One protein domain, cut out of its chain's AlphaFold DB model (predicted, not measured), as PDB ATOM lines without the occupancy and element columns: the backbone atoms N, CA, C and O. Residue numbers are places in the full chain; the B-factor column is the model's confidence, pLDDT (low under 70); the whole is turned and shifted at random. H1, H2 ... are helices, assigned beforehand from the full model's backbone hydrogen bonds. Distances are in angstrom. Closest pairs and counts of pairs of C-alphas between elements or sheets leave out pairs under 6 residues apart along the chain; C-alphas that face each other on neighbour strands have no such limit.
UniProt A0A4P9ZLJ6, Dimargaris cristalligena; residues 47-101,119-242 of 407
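Overview. This is residues 47 to 101 and 119 to 242 of the 407 residues of a protein of Dimargaris cristalligena (UniProt A0A4P9ZLJ6). H7 and H8 make the core of a cluster of mostly crossed helices; the long H10 runs along one side, meeting H9 and H8 with its first part and H6 and H5 farther on. H3 packs on H8, while H2, with H1 at its far end and short H4 near it, forms an arm with few contacts; loop residues 172 to 177 stick out. The printed part has 179 residues, with ten named helices, H1 to H10, and no named strand: class all helix. It is compact, with a radius of gyration of the C-alphas of 17.7 A and spans of 52 by 47 by 31 A.

Arrangement. H1, residues 48 to 56, is close but not clearly touching to H2, residues 59 to 74, at Leu 54 and Ile 62, whose C-alphas are 7.2 A apart. H2 has a kink of 25 degrees near residue 66. H4, residues 97 to 101, is close to H2 but not clearly touching, closest C-alphas Ser 61 and Thr 99, 6.5 A. H3, residues 84 to 93, touches H8, residues 186 to 196, about perpendicular at 76 degrees, closest C-alphas Ser 84 and Ala 194, 5.5 A. H7, residues 150 to 161, touches H8 at a steep tilt of 49 degrees, opposite ways, closest C-alphas Ser 154 and Gly 196, 4.6 A. H8 and H9, residues 202 to 209, form a helical hairpin and only just touch, with 3 pairs of C-alphas within 8 A, closest Ala 194 and Leu 205, 7.3 A. H10, residues 213 to 241, touches H9 at Glu 206 and Ser 213, closest C-alphas 6.1 A; H8 at Pro 188 and Met 219, 5.9 A; H6, residues 130 to 140, at Ser 140 and Lys 225, 5.2 A; and H5, residues 121 to 127, at Arg 121 and Gln 235, 6.2 A. Every O i to N i+4 pair is within hydrogen-bond range in H1, H3, H4, H5 and H8; the figures are 9 of 12 in H2, 6 of 7 in H6, 7 of 8 in H7, 3 of 4 in H9 and 23 of 25 in H10.

Along the chain. H1 begins at C-alpha 48, (-25.124, 25.934, 0.066). H2 is 21.9 A long, H7 16.3 A and H10 43.1 A. H10 ends at C-alpha 241, (-36.750, 35.056, -36.284).

Size, cuts and confidence. Residues 102 to 118 are not printed; C-alphas 101 and 119 are 24.7 A apart. The link from H7 to H8 is long. Mean pLDDT of the printed part is 76.5; 48 residues are under 70, among them 47 to 60 and 166 to 181.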
ATOM      1  N   ASP A  47     -24.219  30.685   0.465       56.09
ATOM      2  CA  ASP A  47     -25.238  29.814  -0.123       56.09
ATOM      3  C   ASP A  47     -24.744  28.354  -0.260       56.09
ATOM      4  O   ASP A  47     -23.631  28.119  -0.744       56.09
ATOM      5  N   PRO A  48     -25.552  27.337   0.116       49.41
ATOM      6  CA  PRO A  48     -25.124  25.934   0.066       49.41
ATOM      7  C   PRO A  48     -24.746  25.435  -1.336       49.41
ATOM      8  O   PRO A  48     -23.926  24.528  -1.464       49.41
ATOM      9  N   LEU A  49     -25.330  26.026  -2.384       53.00
ATOM     10  CA  LEU A  49     -25.023  25.700  -3.778       53.00
ATOM     11  C   LEU A  49     -23.585  26.103  -4.134       53.00
ATOM     12  O   LEU A  49     -22.822  25.271  -4.628       53.00
ATOM     13  N   ASP A  50     -23.181  27.326  -3.789       54.44
ATOM     14  CA  ASP A  50     -21.827  27.828  -4.043       54.44
ATOM     15  C   ASP A  50     -20.775  27.039  -3.250       54.44
ATOM     16  O   ASP A  50     -19.679  26.797  -3.753       54.44
ATOM     17  N   TYR A  51     -21.110  26.555  -2.045       53.75
ATOM     18  CA  TYR A  51     -20.227  25.667  -1.278       53.75
ATOM     19  C   TYR A  51     -19.946  24.351  -2.026       53.75
ATOM     20  O   TYR A  51     -18.797  23.919  -2.101       53.75
ATOM     21  N   THR A  52     -20.963  23.728  -2.640       52.91
ATOM     22  CA  THR A  52     -20.748  22.504  -3.439       52.91
ATOM     23  C   THR A  52     -19.918  22.752  -4.698       52.91
ATOM     24  O   THR A  52     -19.120  21.894  -5.063       52.91
ATOM     25  N   LEU A  53     -20.028  23.938  -5.307       53.97
ATOM     26  CA  LEU A  53     -19.196  24.328  -6.445       53.97
ATOM     27  C   LEU A  53     -17.737  24.564  -6.020       53.97
ATOM     28  O   LEU A  53     -16.832  24.049  -6.675       53.97
ATOM     29  N   LEU A  54     -17.500  25.249  -4.892       56.09
ATOM     30  CA  LEU A  54     -16.162  25.445  -4.302       56.09
ATOM     31  C   LEU A  54     -15.474  24.130  -3.902       56.09
ATOM     32  O   LEU A  54     -14.249  24.062  -3.885       56.09
ATOM     33  N   GLN A  55     -16.243  23.087  -3.582       55.09
ATOM     34  CA  GLN A  55     -15.722  21.755  -3.259       55.09
ATOM     35  C   GLN A  55     -15.293  20.964  -4.518       55.09
ATOM     36  O   GLN A  55     -14.536  20.001  -4.393       55.09
ATOM     37  N   SER A  56     -15.777  21.335  -5.714       51.38
ATOM     38  CA  SER A  56     -15.585  20.576  -6.967       51.38
ATOM     39  C   SER A  56     -14.837  21.311  -8.087       51.38
ATOM     40  O   SER A  56     -14.397  20.668  -9.037       51.38
ATOM     41  N   ALA A  57     -14.716  22.636  -8.010       58.56
ATOM     42  CA  ALA A  57     -14.026  23.474  -8.987       58.56
ATOM     43  C   ALA A  57     -12.853  24.222  -8.335       58.56
ATOM     44  O   ALA A  57     -12.863  24.477  -7.132       58.56
ATOM     45  N   ASN A  58     -11.860  24.617  -9.140       67.25
ATOM     46  CA  ASN A  58     -10.762  25.467  -8.672       67.25
ATOM     47  C   ASN A  58     -11.339  26.755  -8.046       67.25
ATOM     48  O   ASN A  58     -12.100  27.448  -8.727       67.25
ATOM     49  N   PRO A  59     -10.992  27.119  -6.797       68.25
ATOM     50  CA  PRO A  59     -11.648  28.223  -6.088       68.25
ATOM     51  C   PRO A  59     -11.507  29.565  -6.822       68.25
ATOM     52  O   PRO A  59     -12.406  30.406  -6.765       68.25
ATOM     53  N   ASP A  60     -10.423  29.735  -7.582       67.62
ATOM     54  CA  ASP A  60     -10.146  30.921  -8.391       67.62
ATOM     55  C   ASP A  60     -11.168  31.152  -9.517       67.62
ATOM     56  O   ASP A  60     -11.456  32.308  -9.837       67.62
ATOM     57  N   SER A  61     -11.763  30.099 -10.098       71.56
ATOM     58  CA  SER A  61     -12.742  30.244 -11.193       71.56
ATOM     59  C   SER A  61     -14.095  30.770 -10.708       71.56
ATOM     60  O   SER A  61     -14.800  31.442 -11.458       71.56
ATOM     61  N   ILE A  62     -14.426  30.531  -9.435       73.25
ATOM     62  CA  ILE A  62     -15.591  31.105  -8.756       73.25
ATOM     63  C   ILE A  62     -15.229  32.497  -8.225       73.25
ATOM     64  O   ILE A  62     -15.928  33.475  -8.497       73.25
ATOM     65  N   PHE A  63     -14.099  32.633  -7.525       77.19
ATOM     66  CA  PHE A  63     -13.699  33.901  -6.913       77.19
ATOM     67  C   PHE A  63     -13.478  35.025  -7.940       77.19
ATOM     68  O   PHE A  63     -13.883  36.162  -7.690       77.19
ATOM     69  N   THR A  64     -12.903  34.729  -9.110       80.19
ATOM     70  CA  THR A  64     -12.568  35.727 -10.143       80.19
ATOM     71  C   THR A  64     -13.804  36.496 -10.654       80.19
ATOM     72  O   THR A  64     -13.808  37.727 -10.546       80.19
ATOM     73  N   PRO A  65     -14.904  35.857 -11.108       77.38
ATOM     74  CA  PRO A  65     -16.164  36.541 -11.427       77.38
ATOM     75  C   PRO A  65     -16.763  37.380 -10.286       77.38
ATOM     76  O   PRO A  65     -17.233  38.493 -10.536       77.38
ATOM     77  N   HIS A  66     -16.747  36.893  -9.039       78.31
ATOM     78  CA  HIS A  66     -17.267  37.656  -7.893       78.31
ATOM     79  C   HIS A  66     -16.386  38.873  -7.570       78.31
ATOM     80  O   HIS A  66     -16.905  39.970  -7.345       78.31
ATOM     81  N   CYS A  67     -15.061  38.710  -7.620       83.06
ATOM     82  CA  CYS A  67     -14.087  39.787  -7.483       83.06
ATOM     83  C   CYS A  67     -14.285  40.848  -8.575       83.06
ATOM     84  O   CYS A  67     -14.432  42.027  -8.258       83.06
ATOM     85  N   ARG A  68     -14.415  40.436  -9.844       84.00
ATOM     86  CA  ARG A  68     -14.675  41.319 -10.995       84.00
ATOM     87  C   ARG A  68     -15.958  42.134 -10.826       84.00
ATOM     88  O   ARG A  68     -15.930  43.356 -10.954       84.00
ATOM     89  N   ARG A  69     -17.074  41.474 -10.488       83.50
ATOM     90  CA  ARG A  69     -18.368  42.137 -10.232       83.50
ATOM     91  C   ARG A  69     -18.252  43.162  -9.099       83.50
ATOM     92  O   ARG A  69     -18.758  44.271  -9.233       83.50
ATOM     93  N   ARG A  70     -17.542  42.837  -8.010       87.38
ATOM     94  CA  ARG A  70     -17.315  43.761  -6.884       87.38
ATOM     95  C   ARG A  70     -16.368  44.914  -7.240       87.38
ATOM     96  O   ARG A  70     -16.617  46.038  -6.813       87.38
ATOM     97  N   LEU A  71     -15.326  44.664  -8.033       88.31
ATOM     98  CA  LEU A  71     -14.372  45.673  -8.504       88.31
ATOM     99  C   LEU A  71     -15.069  46.750  -9.347       88.31
ATOM    100  O   LEU A  71     -14.836  47.930  -9.110       88.31
ATOM    101  N   ILE A  72     -15.971  46.351 -10.253       88.38
ATOM    102  CA  ILE A  72     -16.780  47.272 -11.074       88.38
ATOM    103  C   ILE A  72     -17.541  48.283 -10.203       88.38
ATOM    104  O   ILE A  72     -17.510  49.474 -10.498       88.38
ATOM    105  N   TYR A  73     -18.155  47.846  -9.097       88.81
ATOM    106  CA  TYR A  73     -18.810  48.765  -8.160       88.81
ATOM    107  C   TYR A  73     -17.810  49.609  -7.354       88.81
ATOM    108  O   TYR A  73     -18.020  50.805  -7.190       88.81
ATOM    109  N   LEU A  74     -16.713  49.022  -6.858       90.94
ATOM    110  CA  LEU A  74     -15.719  49.742  -6.045       90.94
ATOM    111  C   LEU A  74     -14.973  50.844  -6.821       90.94
ATOM    112  O   LEU A  74     -14.559  51.830  -6.208       90.94
ATOM    113  N   LEU A  75     -14.845  50.708  -8.148       89.44
ATOM    114  CA  LEU A  75     -14.260  51.709  -9.051       89.44
ATOM    115  C   LEU A  75     -14.983  53.063  -9.033       89.44
ATOM    116  O   LEU A  75     -14.318  54.081  -9.208       89.44
ATOM    117  N   ALA A  76     -16.290  53.088  -8.750       87.12
ATOM    118  CA  ALA A  76     -17.072  54.321  -8.610       87.12
ATOM    119  C   ALA A  76     -16.912  55.004  -7.235       87.12
ATOM    120  O   ALA A  76     -17.227  56.184  -7.088       87.12
ATOM    121  N   TYR A  77     -16.438  54.264  -6.225       88.25
ATOM    122  CA  TYR A  77     -16.248  54.743  -4.853       88.25
ATOM    123  C   TYR A  77     -14.762  55.036  -4.584       88.25
ATOM    124  O   TYR A  77     -14.143  55.849  -5.265       88.25
ATOM    125  N   GLN A  78     -14.157  54.367  -3.596       87.19
ATOM    126  CA  GLN A  78     -12.807  54.662  -3.106       87.19
ATOM    127  C   GLN A  78     -11.695  54.451  -4.152       87.19
ATOM    128  O   GLN A  78     -10.594  54.972  -3.981       87.19
ATOM    129  N   PHE A  79     -11.968  53.710  -5.231       87.69
ATOM    130  CA  PHE A  79     -11.030  53.484  -6.334       87.69
ATOM    131  C   PHE A  79     -11.215  54.448  -7.523       87.69
ATOM    132  O   PHE A  79     -10.550  54.282  -8.550       87.69
ATOM    133  N   ARG A  80     -12.053  55.486  -7.390       88.81
ATOM    134  CA  ARG A  80     -12.164  56.572  -8.375       88.81
ATOM    135  C   ARG A  80     -10.839  57.310  -8.579       88.81
ATOM    136  O   ARG A  80     -10.497  57.641  -9.711       88.81
ATOM    137  N   ASP A  81     -10.071  57.504  -7.510       88.44
ATOM    138  CA  ASP A  81      -8.799  58.239  -7.552       88.44
ATOM    139  C   ASP A  81      -7.626  57.398  -8.104       88.44
ATOM    140  O   ASP A  81      -6.539  57.924  -8.339       88.44
ATOM    141  N   LEU A  82      -7.826  56.095  -8.365       90.50
ATOM    142  CA  LEU A  82      -6.829  55.273  -9.056       90.50
ATOM    143  C   LEU A  82      -6.696  55.706 -10.519       90.50
ATOM    144  O   LEU A  82      -7.692  55.940 -11.202       90.50
ATOM    145  N   THR A  83      -5.472  55.730 -11.038       92.12
ATOM    146  CA  THR A  83      -5.170  55.953 -12.460       92.12
ATOM    147  C   THR A  83      -5.978  54.995 -13.354       92.12
ATOM    148  O   THR A  83      -6.008  53.792 -13.100       92.12
ATOM    149  N   SER A  84      -6.601  55.478 -14.433       90.31
ATOM    150  CA  SER A  84      -7.354  54.635 -15.385       90.31
ATOM    151  C   SER A  84      -6.496  53.509 -15.978       90.31
ATOM    152  O   SER A  84      -6.979  52.405 -16.233       90.31
ATOM    153  N   VAL A  85      -5.190  53.764 -16.126       91.12
ATOM    154  CA  VAL A  85      -4.173  52.791 -16.547       91.12
ATOM    155  C   VAL A  85      -4.084  51.606 -15.578       91.12
ATOM    156  O   VAL A  85      -4.090  50.458 -16.023       91.12
ATOM    157  N   THR A  86      -4.017  51.859 -14.265       91.50
ATOM    158  CA  THR A  86      -3.901  50.799 -13.250       91.50
ATOM    159  C   THR A  86      -5.244  50.124 -13.001       91.50
ATOM    160  O   THR A  86      -5.283  48.903 -12.875       91.50
ATOM    161  N   ALA A  87      -6.349  50.874 -13.038       91.25
ATOM    162  CA  ALA A  87      -7.702  50.328 -12.983       91.25
ATOM    163  C   ALA A  87      -7.983  49.341 -14.137       91.25
ATOM    164  O   ALA A  87      -8.514  48.255 -13.894       91.25
ATOM    165  N   LEU A  88      -7.573  49.663 -15.374       89.69
ATOM    166  CA  LEU A  88      -7.709  48.738 -16.507       89.69
ATOM    167  C   LEU A  88      -6.763  47.539 -16.373       89.69
ATOM    168  O   LEU A  88      -7.165  46.420 -16.671       89.69
ATOM    169  N   GLY A  89      -5.535  47.747 -15.888       89.06
ATOM    170  CA  GLY A  89      -4.599  46.654 -15.600       89.06
ATOM    171  C   GLY A  89      -5.172  45.646 -14.599       89.06
ATOM    172  O   GLY A  89      -5.197  44.451 -14.878       89.06
ATOM    173  N   LEU A  90      -5.720  46.130 -13.478       89.06
ATOM    174  CA  LEU A  90      -6.411  45.299 -12.487       89.06
ATOM    175  C   LEU A  90      -7.580  44.530 -13.110       89.06
ATOM    176  O   LEU A  90      -7.687  43.327 -12.909       89.06
ATOM    177  N   MET A  91      -8.432  45.188 -13.899       86.50
ATOM    178  CA  MET A  91      -9.587  44.518 -14.500       86.50
ATOM    179  C   MET A  91      -9.220  43.557 -15.645       86.50
ATOM    180  O   MET A  91      -9.953  42.598 -15.886       86.50
ATOM    181  N   ASN A  92      -8.073  43.738 -16.302       84.12
ATOM    182  CA  ASN A  92      -7.543  42.765 -17.257       84.12
ATOM    183  C   ASN A  92      -6.973  41.521 -16.554       84.12
ATOM    184  O   ASN A  92      -7.243  40.413 -17.000       84.12
ATOM    185  N   ASN A  93      -6.282  41.684 -15.421       81.25
ATOM    186  CA  ASN A  93      -5.761  40.564 -14.619       81.25
ATOM    187  C   ASN A  93      -6.860  39.737 -13.914       81.25
ATOM    188  O   ASN A  93      -6.575  38.683 -13.359       81.25
ATOM    189  N   VAL A  94      -8.110  40.217 -13.897       77.00
ATOM    190  CA  VAL A  94      -9.289  39.507 -13.353       77.00
ATOM    191  C   VAL A  94     -10.239  39.116 -14.505       77.00
ATOM    192  O   VAL A  94     -11.466  39.120 -14.364       77.00
ATOM    193  N   ASN A  95      -9.692  38.850 -15.700       69.75
ATOM    194  CA  ASN A  95     -10.429  38.278 -16.830       69.75
ATOM    195  C   ASN A  95     -10.591  36.754 -16.651       69.75
ATOM    196  O   ASN A  95      -9.638  36.083 -16.266       69.75
ATOM    197  N   PRO A  96     -11.766  36.176 -16.968       60.75
ATOM    198  CA  PRO A  96     -11.978  34.730 -16.858       60.75
ATOM    199  C   PRO A  96     -11.233  33.911 -17.930       60.75
ATOM    200  O   PRO A  96     -11.060  32.713 -17.733       60.75
ATOM    201  N   SER A  97     -10.749  34.538 -19.011       52.75
ATOM    202  CA  SER A  97      -9.992  33.899 -20.108       52.75
ATOM    203  C   SER A  97      -8.772  33.104 -19.646       52.75
ATOM    204  O   SER A  97      -8.380  32.115 -20.259       52.75
ATOM    205  N   ASP A  98      -8.168  33.518 -18.538       50.00
ATOM    206  CA  ASP A  98      -6.964  32.885 -18.010       50.00
ATOM    207  C   ASP A  98      -7.314  31.551 -17.317       50.00
ATOM    208  O   ASP A  98      -6.454  30.691 -17.132       50.00
ATOM    209  N   THR A  99      -8.602  31.319 -17.021       48.59
ATOM    210  CA  THR A  99      -9.112  30.001 -16.616       48.59
ATOM    211  C   THR A  99      -9.295  29.050 -17.802       48.59
ATOM    212  O   THR A  99      -9.162  27.845 -17.607       48.59
ATOM    213  N   ASP A 100      -9.464  29.550 -19.033       45.00
ATOM    214  CA  ASP A 100      -9.472  28.724 -20.253       45.00
ATOM    215  C   ASP A 100      -8.049  28.275 -20.631       45.00
ATOM    216  O   ASP A 100      -7.827  27.133 -21.040       45.00
ATOM    217  N   ALA A 101      -7.046  29.126 -20.374       43.03
ATOM    218  CA  ALA A 101      -5.635  28.737 -20.439       43.03
ATOM    219  C   ALA A 101      -5.280  27.621 -19.432       43.03
ATOM    220  O   ALA A 101      -4.374  26.828 -19.690       43.03
ATOM    221  N   ASN A 119     -27.388  38.309 -25.757       58.62
ATOM    222  CA  ASN A 119     -27.675  37.620 -27.019       58.62
ATOM    223  C   ASN A 119     -29.180  37.613 -27.314       58.62
ATOM    224  O   ASN A 119     -29.604  37.476 -28.460       58.62
ATOM    225  N   ASN A 120     -29.999  37.742 -26.268       65.38
ATOM    226  CA  ASN A 120     -31.450  37.707 -26.348       65.38
ATOM    227  C   ASN A 120     -32.031  39.121 -26.201       65.38
ATOM    228  O   ASN A 120     -31.702  39.859 -25.272       65.38
ATOM    229  N   ARG A 121     -32.979  39.463 -27.079       69.69
ATOM    230  CA  ARG A 121     -33.810  40.674 -27.016       69.69
ATOM    231  C   ARG A 121     -34.488  40.869 -25.649       69.69
ATOM    232  O   ARG A 121     -34.661  42.009 -25.235       69.69
ATOM    233  N   ALA A 122     -34.859  39.788 -24.957       74.62
ATOM    234  CA  ALA A 122     -35.432  39.853 -23.611       74.62
ATOM    235  C   ALA A 122     -34.420  40.361 -22.566       74.62
ATOM    236  O   ALA A 122     -34.754  41.237 -21.777       74.62
ATOM    237  N   GLU A 123     -33.174  39.880 -22.616       76.50
ATOM    238  CA  GLU A 123     -32.087  40.371 -21.758       76.50
ATOM    239  C   GLU A 123     -31.722  41.820 -22.098       76.50
ATOM    240  O   GLU A 123     -31.549  42.633 -21.198       76.50
ATOM    241  N   LEU A 124     -31.699  42.186 -23.386       76.69
ATOM    242  CA  LEU A 124     -31.454  43.572 -23.796       76.69
ATOM    243  C   LEU A 124     -32.495  44.536 -23.204       76.69
ATOM    244  O   LEU A 124     -32.119  45.578 -22.678       76.69
ATOM    245  N   PHE A 125     -33.783  44.176 -23.239       79.19
ATOM    246  CA  PHE A 125     -34.858  44.990 -22.658       79.19
ATOM    247  C   PHE A 125     -35.003  44.879 -21.133       79.19
ATOM    248  O   PHE A 125     -35.767  45.646 -20.551       79.19
ATOM    249  N   ARG A 126     -34.265  43.972 -20.478       81.44
ATOM    250  CA  ARG A 126     -34.131  43.928 -19.013       81.44
ATOM    251  C   ARG A 126     -33.145  44.981 -18.497       81.44
ATOM    252  O   ARG A 126     -33.306  45.450 -17.377       81.44
ATOM    253  N   GLU A 127     -32.156  45.345 -19.316       79.00
ATOM    254  CA  GLU A 127     -31.071  46.277 -18.967       79.00
ATOM    255  C   GLU A 127     -31.234  47.670 -19.621       79.00
ATOM    256  O   GLU A 127     -30.703  48.650 -19.106       79.00
ATOM    257  N   LEU A 128     -31.920  47.773 -20.772       80.69
ATOM    258  CA  LEU A 128     -32.062  49.006 -21.566       80.69
ATOM    259  C   LEU A 128     -33.471  49.155 -22.167       80.69
ATOM    260  O   LEU A 128     -33.937  48.317 -22.937       80.69
ATOM    261  N   THR A 129     -34.125  50.281 -21.902       84.31
ATOM    262  CA  THR A 129     -35.459  50.630 -22.414       84.31
ATOM    263  C   THR A 129     -35.414  50.912 -23.929       84.31
ATOM    264  O   THR A 129     -34.424  51.450 -24.436       84.31
ATOM    265  N   PRO A 130     -36.488  50.666 -24.711       81.88
ATOM    266  CA  PRO A 130     -36.555  51.103 -26.115       81.88
ATOM    267  C   PRO A 130     -36.418  52.624 -26.333       81.88
ATOM    268  O   PRO A 130     -36.139  53.042 -27.459       81.88
ATOM    269  N   PHE A 131     -36.602  53.453 -25.299       81.31
ATOM    270  CA  PHE A 131     -36.286  54.886 -25.348       81.31
ATOM    271  C   PHE A 131     -34.772  55.123 -25.277       81.31
ATOM    272  O   PHE A 131     -34.228  55.810 -26.137       81.31
ATOM    273  N   ASP A 132     -34.081  54.462 -24.352       84.44
ATOM    274  CA  ASP A 132     -32.627  54.515 -24.141       84.44
ATOM    275  C   ASP A 132     -31.848  54.131 -25.409       84.44
ATOM    276  O   ASP A 132     -30.843  54.754 -25.757       84.44
ATOM    277  N   LEU A 133     -32.349  53.144 -26.162       80.88
ATOM    278  CA  LEU A 133     -31.783  52.757 -27.459       80.88
ATOM    279  C   LEU A 133     -31.888  53.878 -28.511       80.88
ATOM    280  O   LEU A 133     -30.933  54.086 -29.258       80.88
ATOM    281  N   LYS A 134     -33.001  54.625 -28.558       81.69
ATOM    282  CA  LYS A 134     -33.159  55.801 -29.440       81.69
ATOM    283  C   LYS A 134     -32.320  56.986 -28.966       81.69
ATOM    284  O   LYS A 134     -31.750  57.709 -29.780       81.69
ATOM    285  N   HIS A 135     -32.232  57.175 -27.653       77.31
ATOM    286  CA  HIS A 135     -31.441  58.234 -27.037       77.31
ATOM    287  C   HIS A 135     -29.960  58.088 -27.419       77.31
ATOM    288  O   HIS A 135     -29.338  59.008 -27.956       77.31
ATOM    289  N   ARG A 136     -29.438  56.866 -27.276       77.69
ATOM    290  CA  ARG A 136     -28.079  56.497 -27.679       77.69
ATOM    291  C   ARG A 136     -27.882  56.485 -29.198       77.69
ATOM    292  O   ARG A 136     -26.784  56.813 -29.640       77.69
ATOM    293  N   GLU A 137     -28.911  56.193 -30.001       79.88
ATOM    294  CA  GLU A 137     -28.855  56.372 -31.464       79.88
ATOM    295  C   GLU A 137     -28.610  57.847 -31.822       79.88
ATOM    296  O   GLU A 137     -27.716  58.136 -32.618       79.88
ATOM    297  N   SER A 138     -29.321  58.784 -31.188       78.38
ATOM    298  CA  SER A 138     -29.165  60.231 -31.415       78.38
ATOM    299  C   SER A 138     -27.752  60.734 -31.075       78.38
ATOM    300  O   SER A 138     -27.095  61.364 -31.908       78.38
ATOM    301  N   TYR A 139     -27.217  60.351 -29.910       76.25
ATOM    302  CA  TYR A 139     -25.827  60.645 -29.537       76.25
ATOM    303  C   TYR A 139     -24.809  59.968 -30.469       76.25
ATOM    304  O   TYR A 139     -23.849  60.596 -30.907       76.25
ATOM    305  N   SER A 140     -25.044  58.714 -30.878       73.12
ATOM    306  CA  SER A 140     -24.171  58.032 -31.849       73.12
ATOM    307  C   SER A 140     -24.135  58.733 -33.217       73.12
ATOM    308  O   SER A 140     -23.147  58.624 -33.940       73.12
ATOM    309  N   ASN A 141     -25.172  59.502 -33.562       80.69
ATOM    310  CA  ASN A 141     -25.218  60.337 -34.761       80.69
ATOM    311  C   ASN A 141     -24.666  61.763 -34.542       80.69
ATOM    312  O   ASN A 141     -24.622  62.532 -35.502       80.69
ATOM    313  N   ASN A 142     -24.195  62.091 -33.329       78.62
ATOM    314  CA  ASN A 142     -23.672  63.401 -32.919       78.62
ATOM    315  C   ASN A 142     -24.732  64.529 -32.938       78.62
ATOM    316  O   ASN A 142     -24.423  65.655 -33.323       78.62
ATOM    317  N   LEU A 143     -25.982  64.226 -32.555       66.31
ATOM    318  CA  LEU A 143     -27.055  65.227 -32.378       66.31
ATOM    319  C   LEU A 143     -27.274  65.652 -30.916       66.31
ATOM    320  O   LEU A 143     -28.045  66.573 -30.669       66.31
ATOM    321  N   LEU A 144     -26.649  64.971 -29.956       64.94
ATOM    322  CA  LEU A 144     -26.768  65.256 -28.526       64.94
ATOM    323  C   LEU A 144     -25.386  65.344 -27.894       64.94
ATOM    324  O   LEU A 144     -24.451  64.681 -28.348       64.94
ATOM    325  N   ASP A 145     -25.297  66.129 -26.827       80.19
ATOM    326  CA  ASP A 145     -24.099  66.249 -26.011       80.19
ATOM    327  C   ASP A 145     -23.869  65.011 -25.115       80.19
ATOM    328  O   ASP A 145     -24.787  64.236 -24.830       80.19
ATOM    329  N   TYR A 146     -22.627  64.806 -24.666       79.50
ATOM    330  CA  TYR A 146     -22.252  63.659 -23.836       79.50
ATOM    331  C   TYR A 146     -22.913  63.677 -22.460       79.50
ATOM    332  O   TYR A 146     -23.263  62.606 -21.964       79.50
ATOM    333  N   HIS A 147     -23.154  64.860 -21.875       82.19
ATOM    334  CA  HIS A 147     -23.815  64.985 -20.576       82.19
ATOM    335  C   HIS A 147     -25.190  64.306 -20.547       82.19
ATOM    336  O   HIS A 147     -25.576  63.764 -19.513       82.19
ATOM    337  N   VAL A 148     -25.895  64.269 -21.685       80.12
ATOM    338  CA  VAL A 148     -27.229  63.665 -21.804       80.12
ATOM    339  C   VAL A 148     -27.187  62.128 -21.846       80.12
ATOM    340  O   VAL A 148     -28.222  61.500 -21.691       80.12
ATOM    341  N   VAL A 149     -26.018  61.499 -22.040       79.19
ATOM    342  CA  VAL A 149     -25.872  60.030 -22.187       79.19
ATOM    343  C   VAL A 149     -25.045  59.378 -21.066       79.19
ATOM    344  O   VAL A 149     -24.901  58.155 -21.033       79.19
ATOM    345  N   MET A 150     -24.524  60.152 -20.106       81.00
ATOM    346  CA  MET A 150     -23.716  59.629 -18.986       81.00
ATOM    347  C   MET A 150     -24.474  58.646 -18.076       81.00
ATOM    348  O   MET A 150     -23.882  57.706 -17.538       81.00
ATOM    349  N   ASP A 151     -25.782  58.843 -17.926       81.88
ATOM    350  CA  ASP A 151     -26.696  57.974 -17.183       81.88
ATOM    351  C   ASP A 151     -26.737  56.555 -17.780       81.88
ATOM    352  O   ASP A 151     -26.510  55.560 -17.089       81.88
ATOM    353  N   LEU A 152     -26.918  56.469 -19.097       81.56
ATOM    354  CA  LEU A 152     -26.936  55.224 -19.859       81.56
ATOM    355  C   LEU A 152     -25.525  54.667 -20.110       81.56
ATOM    356  O   LEU A 152     -25.371  53.475 -20.397       81.56
ATOM    357  N   LEU A 153     -24.488  55.507 -20.005       84.75
ATOM    358  CA  LEU A 153     -23.091  55.107 -20.161       84.75
ATOM    359  C   LEU A 153     -22.640  54.194 -19.019       84.75
ATOM    360  O   LEU A 153     -22.031  53.164 -19.289       84.75
ATOM    361  N   SER A 154     -22.975  54.501 -17.766       84.62
ATOM    362  CA  SER A 154     -22.556  53.665 -16.627       84.62
ATOM    363  C   SER A 154     -23.116  52.237 -16.732       84.62
ATOM    364  O   SER A 154     -22.383  51.258 -16.572       84.62
ATOM    365  N   ALA A 155     -24.391  52.100 -17.120       84.12
ATOM    366  CA  ALA A 155     -25.020  50.805 -17.391       84.12
ATOM    367  C   ALA A 155     -24.363  50.074 -18.579       84.12
ATOM    368  O   ALA A 155     -23.996  48.901 -18.470       84.12
ATOM    369  N   LEU A 156     -24.138  50.775 -19.699       84.81
ATOM    370  CA  LEU A 156     -23.426  50.246 -20.868       84.81
ATOM    371  C   LEU A 156     -22.043  49.691 -20.504       84.81
ATOM    372  O   LEU A 156     -21.661  48.611 -20.957       84.81
ATOM    373  N   VAL A 157     -21.280  50.441 -19.717       86.88
ATOM    374  CA  VAL A 157     -19.894  50.114 -19.385       86.88
ATOM    375  C   VAL A 157     -19.829  48.979 -18.358       86.88
ATOM    376  O   VAL A 157     -18.954  48.118 -18.459       86.88
ATOM    377  N   GLY A 158     -20.821  48.875 -17.470       85.44
ATOM    378  CA  GLY A 158     -21.049  47.678 -16.659       85.44
ATOM    379  C   GLY A 158     -21.285  46.417 -17.505       85.44
ATOM    380  O   GLY A 158     -20.678  45.380 -17.231       85.44
ATOM    381  N   LEU A 159     -22.104  46.490 -18.563       82.75
ATOM    382  CA  LEU A 159     -22.314  45.367 -19.495       82.75
ATOM    383  C   LEU A 159     -21.040  45.013 -20.278       82.75
ATOM    384  O   LEU A 159     -20.730  43.830 -20.432       82.75
ATOM    385  N   TYR A 160     -20.292  46.028 -20.727       84.69
ATOM    386  CA  TYR A 160     -19.016  45.867 -21.429       84.69
ATOM    387  C   TYR A 160     -17.993  45.108 -20.576       84.69
ATOM    388  O   TYR A 160     -17.536  44.039 -20.970       84.69
ATOM    389  N   PHE A 161     -17.683  45.597 -19.370       82.00
ATOM    390  CA  PHE A 161     -16.657  44.974 -18.529       82.00
ATOM    391  C   PHE A 161     -17.084  43.640 -17.902       82.00
ATOM    392  O   PHE A 161     -16.216  42.849 -17.536       82.00
ATOM    393  N   ASN A 162     -18.381  43.320 -17.840       79.88
ATOM    394  CA  ASN A 162     -18.846  41.958 -17.539       79.88
ATOM    395  C   ASN A 162     -18.727  40.986 -18.734       79.88
ATOM    396  O   ASN A 162     -19.174  39.848 -18.610       79.88
ATOM    397  N   HIS A 163     -18.149  41.411 -19.867       74.56
ATOM    398  CA  HIS A 163     -18.049  40.651 -21.125       74.56
ATOM    399  C   HIS A 163     -19.412  40.197 -21.679       74.56
ATOM    400  O   HIS A 163     -19.515  39.209 -22.398       74.56
ATOM    401  N   ARG A 164     -20.492  40.937 -21.371       73.25
ATOM    402  CA  ARG A 164     -21.857  40.626 -21.838       73.25
ATOM    403  C   ARG A 164     -22.186  41.236 -23.211       73.25
ATOM    404  O   ARG A 164     -23.315  41.083 -23.676       73.25
ATOM    405  N   ILE A 165     -21.239  41.926 -23.854       70.81
ATOM    406  CA  ILE A 165     -21.395  42.538 -25.185       70.81
ATOM    407  C   ILE A 165     -20.529  41.786 -26.203       70.81
ATOM    408  O   ILE A 165     -19.304  41.759 -26.085       70.81
ATOM    409  N   ILE A 166     -21.178  41.228 -27.223       68.12
ATOM    410  CA  ILE A 166     -20.544  40.601 -28.390       68.12
ATOM    411  C   ILE A 166     -20.102  41.669 -29.400       68.12
ATOM    412  O   ILE A 166     -20.818  42.649 -29.611       68.12
ATOM    413  N   ASP A 167     -18.985  41.437 -30.092       65.50
ATOM    414  CA  ASP A 167     -18.681  42.116 -31.350       65.50
ATOM    415  C   ASP A 167     -19.386  41.437 -32.535       65.50
ATOM    416  O   ASP A 167     -18.904  40.461 -33.108       65.50
ATOM    417  N   LEU A 168     -20.548  41.965 -32.926       60.16
ATOM    418  CA  LEU A 168     -21.264  41.479 -34.113       60.16
ATOM    419  C   LEU A 168     -20.747  42.099 -35.425       60.16
ATOM    420  O   LEU A 168     -21.269  41.768 -36.486       60.16
ATOM    421  N   SER A 169     -19.736  42.980 -35.378       54.06
ATOM    422  CA  SER A 169     -19.097  43.544 -36.580       54.06
ATOM    423  C   SER A 169     -17.948  42.683 -37.113       54.06
ATOM    424  O   SER A 169     -17.692  42.691 -38.312       54.06
ATOM    425  N   ALA A 170     -17.328  41.869 -36.254       51.88
ATOM    426  CA  ALA A 170     -16.247  40.947 -36.612       51.88
ATOM    427  C   ALA A 170     -16.716  39.629 -37.275       51.88
ATOM    428  O   ALA A 170     -15.913  38.712 -37.439       51.88
ATOM    429  N   LYS A 171     -17.998  39.499 -37.662       52.53
ATOM    430  CA  LYS A 171     -18.525  38.281 -38.306       52.53
ATOM    431  C   LYS A 171     -18.134  38.218 -39.792       52.53
ATOM    432  O   LYS A 171     -18.961  38.475 -40.663       52.53
ATOM    433  N   GLN A 172     -16.870  37.888 -40.059       42.16
ATOM    434  CA  GLN A 172     -16.415  37.450 -41.383       42.16
ATOM    435  C   GLN A 172     -17.018  36.084 -41.754       42.16
ATOM    436  O   GLN A 172     -17.447  35.315 -40.892       42.16
ATOM    437  N   ASP A 173     -17.078  35.803 -43.053       43.16
ATOM    438  CA  ASP A 173     -17.759  34.638 -43.613       43.16
ATOM    439  C   ASP A 173     -16.997  33.320 -43.344       43.16
ATOM    440  O   ASP A 173     -16.012  33.023 -44.020       43.16
ATOM    441  N   GLY A 174     -17.469  32.502 -42.391       45.03
ATOM    442  CA  GLY A 174     -16.996  31.118 -42.223       45.03
ATOM    443  C   GLY A 174     -17.268  30.457 -40.862       45.03
ATOM    444  O   GLY A 174     -16.627  30.784 -39.869       45.03
ATOM    445  N   ASP A 175     -18.177  29.480 -40.861       38.16
ATOM    446  CA  ASP A 175     -18.144  28.184 -40.150       38.16
ATOM    447  C   ASP A 175     -17.882  28.066 -38.625       38.16
ATOM    448  O   ASP A 175     -17.902  26.944 -38.115       38.16
ATOM    449  N   THR A 176     -17.752  29.155 -37.858       46.56
ATOM    450  CA  THR A 176     -17.691  29.096 -36.379       46.56
ATOM    451  C   THR A 176     -18.875  29.835 -35.735       46.56
ATOM    452  O   THR A 176     -19.035  31.041 -35.904       46.56
ATOM    453  N   GLU A 177     -19.693  29.126 -34.946       52.88
ATOM    454  CA  GLU A 177     -20.832  29.678 -34.169       52.88
ATOM    455  C   GLU A 177     -20.404  30.432 -32.886       52.88
ATOM    456  O   GLU A 177     -21.233  30.797 -32.049       52.88
ATOM    457  N   GLU A 178     -19.105  30.669 -32.707       54.00
ATOM    458  CA  GLU A 178     -18.554  31.380 -31.558       54.00
ATOM    459  C   GLU A 178     -18.474  32.883 -31.839       54.00
ATOM    460  O   GLU A 178     -17.805  33.349 -32.762       54.00
ATOM    461  N   TYR A 179     -19.188  33.653 -31.024       54.41
ATOM    462  CA  TYR A 179     -19.299  35.095 -31.169       54.41
ATOM    463  C   TYR A 179     -18.221  35.807 -30.332       54.41
ATOM    464  O   TYR A 179     -18.282  35.734 -29.101       54.41
ATOM    465  N   PRO A 180     -17.259  36.527 -30.943       60.19
ATOM    466  CA  PRO A 180     -16.176  37.161 -30.199       60.19
ATOM    467  C   PRO A 180     -16.699  38.256 -29.258       60.19
ATOM    468  O   PRO A 180     -17.596  39.028 -29.600       60.19
ATOM    469  N   SER A 181     -16.111  38.353 -28.064       63.97
ATOM    470  CA  SER A 181     -16.400  39.444 -27.122       63.97
ATOM    471  C   SER A 181     -15.941  40.794 -27.676       63.97
ATOM    472  O   SER A 181     -14.948  40.870 -28.401       63.97
ATOM    473  N   LEU A 182     -16.630  41.879 -27.310       72.06
ATOM    474  CA  LEU A 182     -16.303  43.218 -27.802       72.06
ATOM    475  C   LEU A 182     -14.929  43.699 -27.311       72.06
ATOM    476  O   LEU A 182     -14.776  44.193 -26.195       72.06
ATOM    477  N   THR A 183     -13.924  43.629 -28.179       76.31
ATOM    478  CA  THR A 183     -12.596  44.191 -27.914       76.31
ATOM    479  C   THR A 183     -12.518  45.658 -28.351       76.31
ATOM    480  O   THR A 183     -13.123  46.093 -29.341       76.31
ATOM    481  N   LEU A 184     -11.771  46.442 -27.569       82.19
ATOM    482  CA  LEU A 184     -11.458  47.850 -27.813       82.19
ATOM    483  C   LEU A 184      -9.951  48.057 -27.638       82.19
ATOM    484  O   LEU A 184      -9.349  47.479 -26.731       82.19
ATOM    485  N   SER A 185      -9.363  48.930 -28.461       86.06
ATOM    486  CA  SER A 185      -7.970  49.367 -28.297       86.06
ATOM    487  C   SER A 185      -7.735  49.973 -26.903       86.06
ATOM    488  O   SER A 185      -8.650  50.510 -26.272       86.06
ATOM    489  N   ALA A 186      -6.496  49.889 -26.412       86.12
ATOM    490  CA  ALA A 186      -6.148  50.167 -25.020       86.12
ATOM    491  C   ALA A 186      -6.525  51.585 -24.549       86.12
ATOM    492  O   ALA A 186      -6.983  51.743 -23.419       86.12
ATOM    493  N   ILE A 187      -6.363  52.613 -25.392       89.69
ATOM    494  CA  ILE A 187      -6.682  54.002 -25.013       89.69
ATOM    495  C   ILE A 187      -8.207  54.239 -24.976       89.69
ATOM    496  O   ILE A 187      -8.689  54.661 -23.924       89.69
ATOM    497  N   PRO A 188      -9.003  53.903 -26.019       90.38
ATOM    498  CA  PRO A 188     -10.467  53.955 -25.927       90.38
ATOM    499  C   PRO A 188     -11.046  53.167 -24.740       90.38
ATOM    500  O   PRO A 188     -11.992  53.624 -24.105       90.38
ATOM    501  N   ASN A 189     -10.454  52.015 -24.405       90.50
ATOM    502  CA  ASN A 189     -10.862  51.182 -23.271       90.50
ATOM    503  C   ASN A 189     -10.608  51.882 -21.912       90.50
ATOM    504  O   ASN A 189     -11.491  51.915 -21.054       90.50
ATOM    505  N   ARG A 190      -9.453  52.551 -21.738       92.06
ATOM    506  CA  ARG A 190      -9.168  53.398 -20.555       92.06
ATOM    507  C   ARG A 190     -10.120  54.586 -20.436       92.06
ATOM    508  O   ARG A 190     -10.577  54.878 -19.335       92.06
ATOM    509  N   ILE A 191     -10.442  55.247 -21.550       92.38
ATOM    510  CA  ILE A 191     -11.392  56.371 -21.577       92.38
ATOM    511  C   ILE A 191     -12.787  55.898 -21.148       92.38
ATOM    512  O   ILE A 191     -13.403  56.499 -20.268       92.38
ATOM    513  N   LEU A 192     -13.250  54.777 -21.709       91.31
ATOM    514  CA  LEU A 192     -14.529  54.164 -21.355       91.31
ATOM    515  C   LEU A 192     -14.599  53.796 -19.862       91.31
ATOM    516  O   LEU A 192     -15.611  54.048 -19.212       91.31
ATOM    517  N   LEU A 193     -13.511  53.252 -19.309       91.94
ATOM    518  CA  LEU A 193     -13.383  52.915 -17.892       91.94
ATOM    519  C   LEU A 193     -13.434  54.145 -16.973       91.94
ATOM    520  O   LEU A 193     -14.193  54.170 -16.001       91.94
ATOM    521  N   ALA A 194     -12.623  55.156 -17.284       92.50
ATOM    522  CA  ALA A 194     -12.475  56.366 -16.483       92.50
ATOM    523  C   ALA A 194     -13.774  57.177 -16.400       92.50
ATOM    524  O   ALA A 194     -14.128  57.684 -15.336       92.50
ATOM    525  N   ILE A 195     -14.490  57.281 -17.521       91.38
ATOM    526  CA  ILE A 195     -15.735  58.044 -17.598       91.38
ATOM    527  C   ILE A 195     -16.919  57.196 -17.106       91.38
ATOM    528  O   ILE A 195     -17.724  57.685 -16.320       91.38
ATOM    529  N   GLY A 196     -17.014  55.927 -17.521       89.31
ATOM    530  CA  GLY A 196     -18.191  55.085 -17.282       89.31
ATOM    531  C   GLY A 196     -18.243  54.335 -15.946       89.31
ATOM    532  O   GLY A 196     -19.343  54.098 -15.462       89.31
ATOM    533  N   LEU A 197     -17.106  53.945 -15.345       90.25
ATOM    534  CA  LEU A 197     -17.093  53.310 -14.009       90.25
ATOM    535  C   LEU A 197     -16.454  54.184 -12.934       90.25
ATOM    536  O   LEU A 197     -16.946  54.206 -11.812       90.25
ATOM    537  N   GLN A 198     -15.355  54.886 -13.239       92.56
ATOM    538  CA  GLN A 198     -14.724  55.769 -12.249       92.56
ATOM    539  C   GLN A 198     -15.425  57.130 -12.130       92.56
ATOM    540  O   GLN A 198     -15.126  57.877 -11.204       92.56
ATOM    541  N   CYS A 199     -16.342  57.478 -13.044       90.19
ATOM    542  CA  CYS A 199     -17.071  58.751 -13.045       90.19
ATOM    543  C   CYS A 199     -16.138  59.972 -12.878       90.19
ATOM    544  O   CYS A 199     -16.397  60.876 -12.072       90.19
ATOM    545  N   LYS A 200     -15.005  59.970 -13.595       90.38
ATOM    546  CA  LYS A 200     -14.041  61.082 -13.645       90.38
ATOM    547  C   LYS A 200     -14.534  62.204 -14.557       90.38
ATOM    548  O   LYS A 200     -15.274  61.963 -15.508       90.38
ATOM    549  N   SER A 201     -14.080  63.432 -14.292       90.94
ATOM    550  CA  SER A 201     -14.276  64.538 -15.233       90.94
ATOM    551  C   SER A 201     -13.365  64.372 -16.456       90.94
ATOM    552  O   SER A 201     -12.283  63.783 -16.357       90.94
ATOM    553  N   VAL A 202     -13.772  64.928 -17.601       90.75
ATOM    554  CA  VAL A 202     -12.934  64.939 -18.813       90.75
ATOM    555  C   VAL A 202     -11.617  65.671 -18.530       90.75
ATOM    556  O   VAL A 202     -10.550  65.134 -18.805       90.75
ATOM    557  N   SER A 203     -11.675  66.817 -17.847       91.12
ATOM    558  CA  SER A 203     -10.506  67.635 -17.504       91.12
ATOM    559  C   SER A 203      -9.511  66.970 -16.547       91.12
ATOM    560  O   SER A 203      -8.357  67.386 -16.491       91.12
ATOM    561  N   ASP A 204      -9.909  65.946 -15.788       91.38
ATOM    562  CA  ASP A 204      -8.969  65.125 -15.012       91.38
ATOM    563  C   ASP A 204      -8.344  64.018 -15.867       91.38
ATOM    564  O   ASP A 204      -7.162  63.710 -15.719       91.38
ATOM    565  N   LEU A 205      -9.108  63.476 -16.816       91.38
ATOM    566  CA  LEU A 205      -8.635  62.478 -17.771       91.38
ATOM    567  C   LEU A 205      -7.660  63.067 -18.807       91.38
ATOM    568  O   LEU A 205      -6.719  62.383 -19.206       91.38
ATOM    569  N   GLU A 206      -7.817  64.344 -19.173       92.69
ATOM    570  CA  GLU A 206      -6.851  65.108 -19.980       92.69
ATOM    571  C   GLU A 206      -5.460  65.132 -19.324       92.69
ATOM    572  O   GLU A 206      -4.459  64.832 -19.975       92.69
ATOM    573  N   LYS A 207      -5.400  65.403 -18.009       92.06
ATOM    574  CA  LYS A 207      -4.155  65.403 -17.213       92.06
ATOM    575  C   LYS A 207      -3.552  64.000 -17.096       92.06
ATOM    576  O   LYS A 207      -2.335  63.855 -17.068       92.06
ATOM    577  N   GLU A 208      -4.399  62.975 -16.990       91.62
ATOM    578  CA  GLU A 208      -3.963  61.589 -16.785       91.62
ATOM    579  C   GLU A 208      -3.428  60.942 -18.075       91.62
ATOM    580  O   GLU A 208      -2.411  60.249 -18.047       91.62
ATOM    581  N   LEU A 209      -4.093  61.175 -19.213       89.56
ATOM    582  CA  LEU A 209      -3.725  60.591 -20.510       89.56
ATOM    583  C   LEU A 209      -2.820  61.493 -21.359       89.56
ATOM    584  O   LEU A 209      -2.241  61.003 -22.325       89.56
ATOM    585  N   ASN A 210      -2.673  62.775 -21.004       91.31
ATOM    586  CA  ASN A 210      -1.968  63.796 -21.793       91.31
ATOM    587  C   ASN A 210      -2.554  63.960 -23.213       91.31
ATOM    588  O   ASN A 210      -1.833  64.191 -24.185       91.31
ATOM    589  N   LEU A 211      -3.882  63.844 -23.322       91.19
ATOM    590  CA  LEU A 211      -4.663  64.027 -24.549       91.19
ATOM    591  C   LEU A 211      -5.601  65.233 -24.392       91.19
ATOM    592  O   LEU A 211      -6.166  65.402 -23.313       91.19
ATOM    593  N   PRO A 212      -5.816  66.051 -25.438       91.88
ATOM    594  CA  PRO A 212      -6.732  67.184 -25.373       91.88
ATOM    595  C   PRO A 212      -8.196  66.720 -25.382       91.88
ATOM    596  O   PRO A 212      -8.543  65.779 -26.104       91.88
ATOM    597  N   SER A 213      -9.061  67.433 -24.648       88.75
ATOM    598  CA  SER A 213     -10.494  67.131 -24.471       88.75
ATOM    599  C   SER A 213     -11.191  66.588 -25.731       88.75
ATOM    600  O   SER A 213     -11.728  65.480 -25.723       88.75
ATOM    601  N   ASN A 214     -11.092  67.293 -26.866       88.62
ATOM    602  CA  ASN A 214     -11.783  66.940 -28.117       88.62
ATOM    603  C   ASN A 214     -11.440  65.536 -28.642       88.62
ATOM    604  O   ASN A 214     -12.293  64.879 -29.244       88.62
ATOM    605  N   GLN A 215     -10.214  65.056 -28.415       89.75
ATOM    606  CA  GLN A 215      -9.816  63.704 -28.812       89.75
ATOM    607  C   GLN A 215     -10.441  62.655 -27.889       89.75
ATOM    608  O   GLN A 215     -10.971  61.659 -28.377       89.75
ATOM    609  N   ILE A 216     -10.472  62.913 -26.576       90.44
ATOM    610  CA  ILE A 216     -11.136  62.048 -25.590       90.44
ATOM    611  C   ILE A 216     -12.625  61.902 -25.935       90.44
ATOM    612  O   ILE A 216     -13.130  60.780 -26.009       90.44
ATOM    613  N   MET A 217     -13.305  63.010 -26.246       88.12
ATOM    614  CA  MET A 217     -14.721  63.000 -26.633       88.12
ATOM    615  C   MET A 217     -14.944  62.283 -27.970       88.12
ATOM    616  O   MET A 217     -15.823  61.427 -28.073       88.12
ATOM    617  N   GLY A 218     -14.108  62.543 -28.981       87.94
ATOM    618  CA  GLY A 218     -14.160  61.835 -30.263       87.94
ATOM    619  C   GLY A 218     -13.980  60.317 -30.121       87.94
ATOM    620  O   GLY A 218     -14.704  59.543 -30.752       87.94
ATOM    621  N   MET A 219     -13.068  59.877 -29.249       89.25
ATOM    622  CA  MET A 219     -12.832  58.460 -28.951       89.25
ATOM    623  C   MET A 219     -13.993  57.835 -28.166       89.25
ATOM    624  O   MET A 219     -14.429  56.738 -28.517       89.25
ATOM    625  N   LEU A 220     -14.556  58.539 -27.179       88.12
ATOM    626  CA  LEU A 220     -15.755  58.110 -26.450       88.12
ATOM    627  C   LEU A 220     -16.945  57.896 -27.405       88.12
ATOM    628  O   LEU A 220     -17.603  56.855 -27.362       88.12
ATOM    629  N   ILE A 221     -17.159  58.824 -28.344       87.88
ATOM    630  CA  ILE A 221     -18.180  58.710 -29.393       87.88
ATOM    631  C   ILE A 221     -17.892  57.512 -30.319       87.88
ATOM    632  O   ILE A 221     -18.818  56.756 -30.625       87.88
ATOM    633  N   LYS A 222     -16.636  57.298 -30.758       86.50
ATOM    634  CA  LYS A 222     -16.241  56.118 -31.566       86.50
ATOM    635  C   LYS A 222     -16.565  54.800 -30.827       86.50
ATOM    636  O   LYS A 222     -17.130  53.892 -31.436       86.50
ATOM    637  N   VAL A 223     -16.325  54.714 -29.515       86.62
ATOM    638  CA  VAL A 223     -16.662  53.526 -28.700       86.62
ATOM    639  C   VAL A 223     -18.172  53.327 -28.548       86.62
ATOM    640  O   VAL A 223     -18.675  52.234 -28.810       86.62
ATOM    641  N   ILE A 224     -18.920  54.369 -28.172       85.62
ATOM    642  CA  ILE A 224     -20.374  54.266 -27.954       85.62
ATOM    643  C   ILE A 224     -21.096  53.876 -29.254       85.62
ATOM    644  O   ILE A 224     -22.035  53.076 -29.203       85.62
ATOM    645  N   LYS A 225     -20.607  54.338 -30.419       84.38
ATOM    646  CA  LYS A 225     -21.024  53.854 -31.748       84.38
ATOM    647  C   LYS A 225     -20.804  52.344 -31.907       84.38
ATOM    648  O   LYS A 225     -21.762  51.648 -32.239       84.38
ATOM    649  N   LYS A 226     -19.599  51.816 -31.635       83.19
ATOM    650  CA  LYS A 226     -19.294  50.374 -31.783       83.19
ATOM    651  C   LYS A 226     -20.201  49.503 -30.898       83.19
ATOM    652  O   LYS A 226     -20.789  48.528 -31.372       83.19
ATOM    653  N   CYS A 227     -20.411  49.907 -29.643       81.25
ATOM    654  CA  CYS A 227     -21.343  49.221 -28.748       81.25
ATOM    655  C   CYS A 227     -22.801  49.301 -29.240       81.25
ATOM    656  O   CYS A 227     -23.529  48.312 -29.179       81.25
ATOM    657  N   TYR A 228     -23.249  50.461 -29.738       82.38
ATOM    658  CA  TYR A 228     -24.614  50.634 -30.245       82.38
ATOM    659  C   TYR A 228     -24.890  49.788 -31.499       82.38
ATOM    660  O   TYR A 228     -25.928  49.129 -31.563       82.38
ATOM    661  N   THR A 229     -23.947  49.716 -32.445       82.56
ATOM    662  CA  THR A 229     -24.034  48.834 -33.626       82.56
ATOM    663  C   THR A 229     -24.287  47.378 -33.232       82.56
ATOM    664  O   THR A 229     -25.153  46.727 -33.816       82.56
ATOM    665  N   SER A 230     -23.615  46.891 -32.186       79.31
ATOM    666  CA  SER A 230     -23.802  45.527 -31.674       79.31
ATOM    667  C   SER A 230     -25.232  45.300 -31.153       79.31
ATOM    668  O   SER A 230     -25.875  44.320 -31.523       79.31
ATOM    669  N   PHE A 231     -25.804  46.246 -30.396       79.94
ATOM    670  CA  PHE A 231     -27.203  46.145 -29.945       79.94
ATOM    671  C   PHE A 231     -28.228  46.231 -31.086       79.94
ATOM    672  O   PHE A 231     -29.242  45.531 -31.039       79.94
ATOM    673  N   ARG A 232     -27.974  47.032 -32.135       80.94
ATOM    674  CA  ARG A 232     -28.828  47.046 -33.341       80.94
ATOM    675  C   ARG A 232     -28.864  45.678 -34.013       80.94
ATOM    676  O   ARG A 232     -29.932  45.244 -34.434       80.94
ATOM    677  N   LEU A 233     -27.720  44.995 -34.082       76.69
ATOM    678  CA  LEU A 233     -27.613  43.674 -34.698       76.69
ATOM    679  C   LEU A 233     -28.360  42.608 -33.872       76.69
ATOM    680  O   LEU A 233     -29.163  41.868 -34.439       76.69
ATOM    681  N   VAL A 234     -28.232  42.604 -32.536       76.56
ATOM    682  CA  VAL A 234     -29.074  41.764 -31.646       76.56
ATOM    683  C   VAL A 234     -30.570  42.043 -31.863       76.56
ATOM    684  O   VAL A 234     -31.385  41.121 -31.940       76.56
ATOM    685  N   GLN A 235     -30.953  43.316 -32.018       74.31
ATOM    686  CA  GLN A 235     -32.342  43.708 -32.266       74.31
ATOM    687  C   GLN A 235     -32.858  43.239 -33.644       74.31
ATOM    688  O   GLN A 235     -34.023  42.832 -33.745       74.31
ATOM    689  N   SER A 236     -32.020  43.250 -34.689       71.44
ATOM    690  CA  SER A 236     -32.404  42.808 -36.035       71.44
ATOM    691  C   SER A 236     -32.487  41.290 -36.180       71.44
ATOM    692  O   SER A 236     -33.435  40.828 -36.810       71.44
ATOM    693  N   GLN A 237     -31.599  40.505 -35.552       62.56
ATOM    694  CA  GLN A 237     -31.664  39.031 -35.628       62.56
ATOM    695  C   GLN A 237     -33.027  38.498 -35.152       62.56
ATOM    696  O   GLN A 237     -33.672  37.699 -35.830       62.56
ATOM    697  N   VAL A 238     -33.544  39.027 -34.038       49.72
ATOM    698  CA  VAL A 238     -34.867  38.629 -33.519       49.72
ATOM    699  C   VAL A 238     -36.026  39.140 -34.391       49.72
ATOM    700  O   VAL A 238     -37.110  38.567 -34.365       49.72
ATOM    701  N   THR A 239     -35.808  40.170 -35.212       44.34
ATOM    702  CA  THR A 239     -36.815  40.654 -36.179       44.34
ATOM    703  C   THR A 239     -36.920  39.738 -37.410       44.34
ATOM    704  O   THR A 239     -37.956  39.724 -38.063       44.34
ATOM    705  N   ILE A 240     -35.884  38.941 -37.700       48.56
ATOM    706  CA  ILE A 240     -35.897  37.905 -38.748       48.56
ATOM    707  C   ILE A 240     -36.489  36.589 -38.207       48.56
ATOM    708  O   ILE A 240     -37.192  35.887 -38.929       48.56
ATOM    709  N   ALA A 241     -36.248  36.271 -36.931       39.62
ATOM    710  CA  ALA A 241     -36.750  35.056 -36.284       39.62
ATOM    711  C   ALA A 241     -38.229  35.125 -35.835       39.62
ATOM    712  O   ALA A 241     -38.851  34.086 -35.617       39.62
ATOM    713  N   ALA A 242     -38.802  36.323 -35.675       33.16
ATOM    714  CA  ALA A 242     -40.201  36.507 -35.290       33.16
ATOM    715  C   ALA A 242     -41.115  36.652 -36.528       33.16
ATOM    716  O   ALA A 242     -40.881  37.546 -37.344       33.16
TER     717      ALA A 242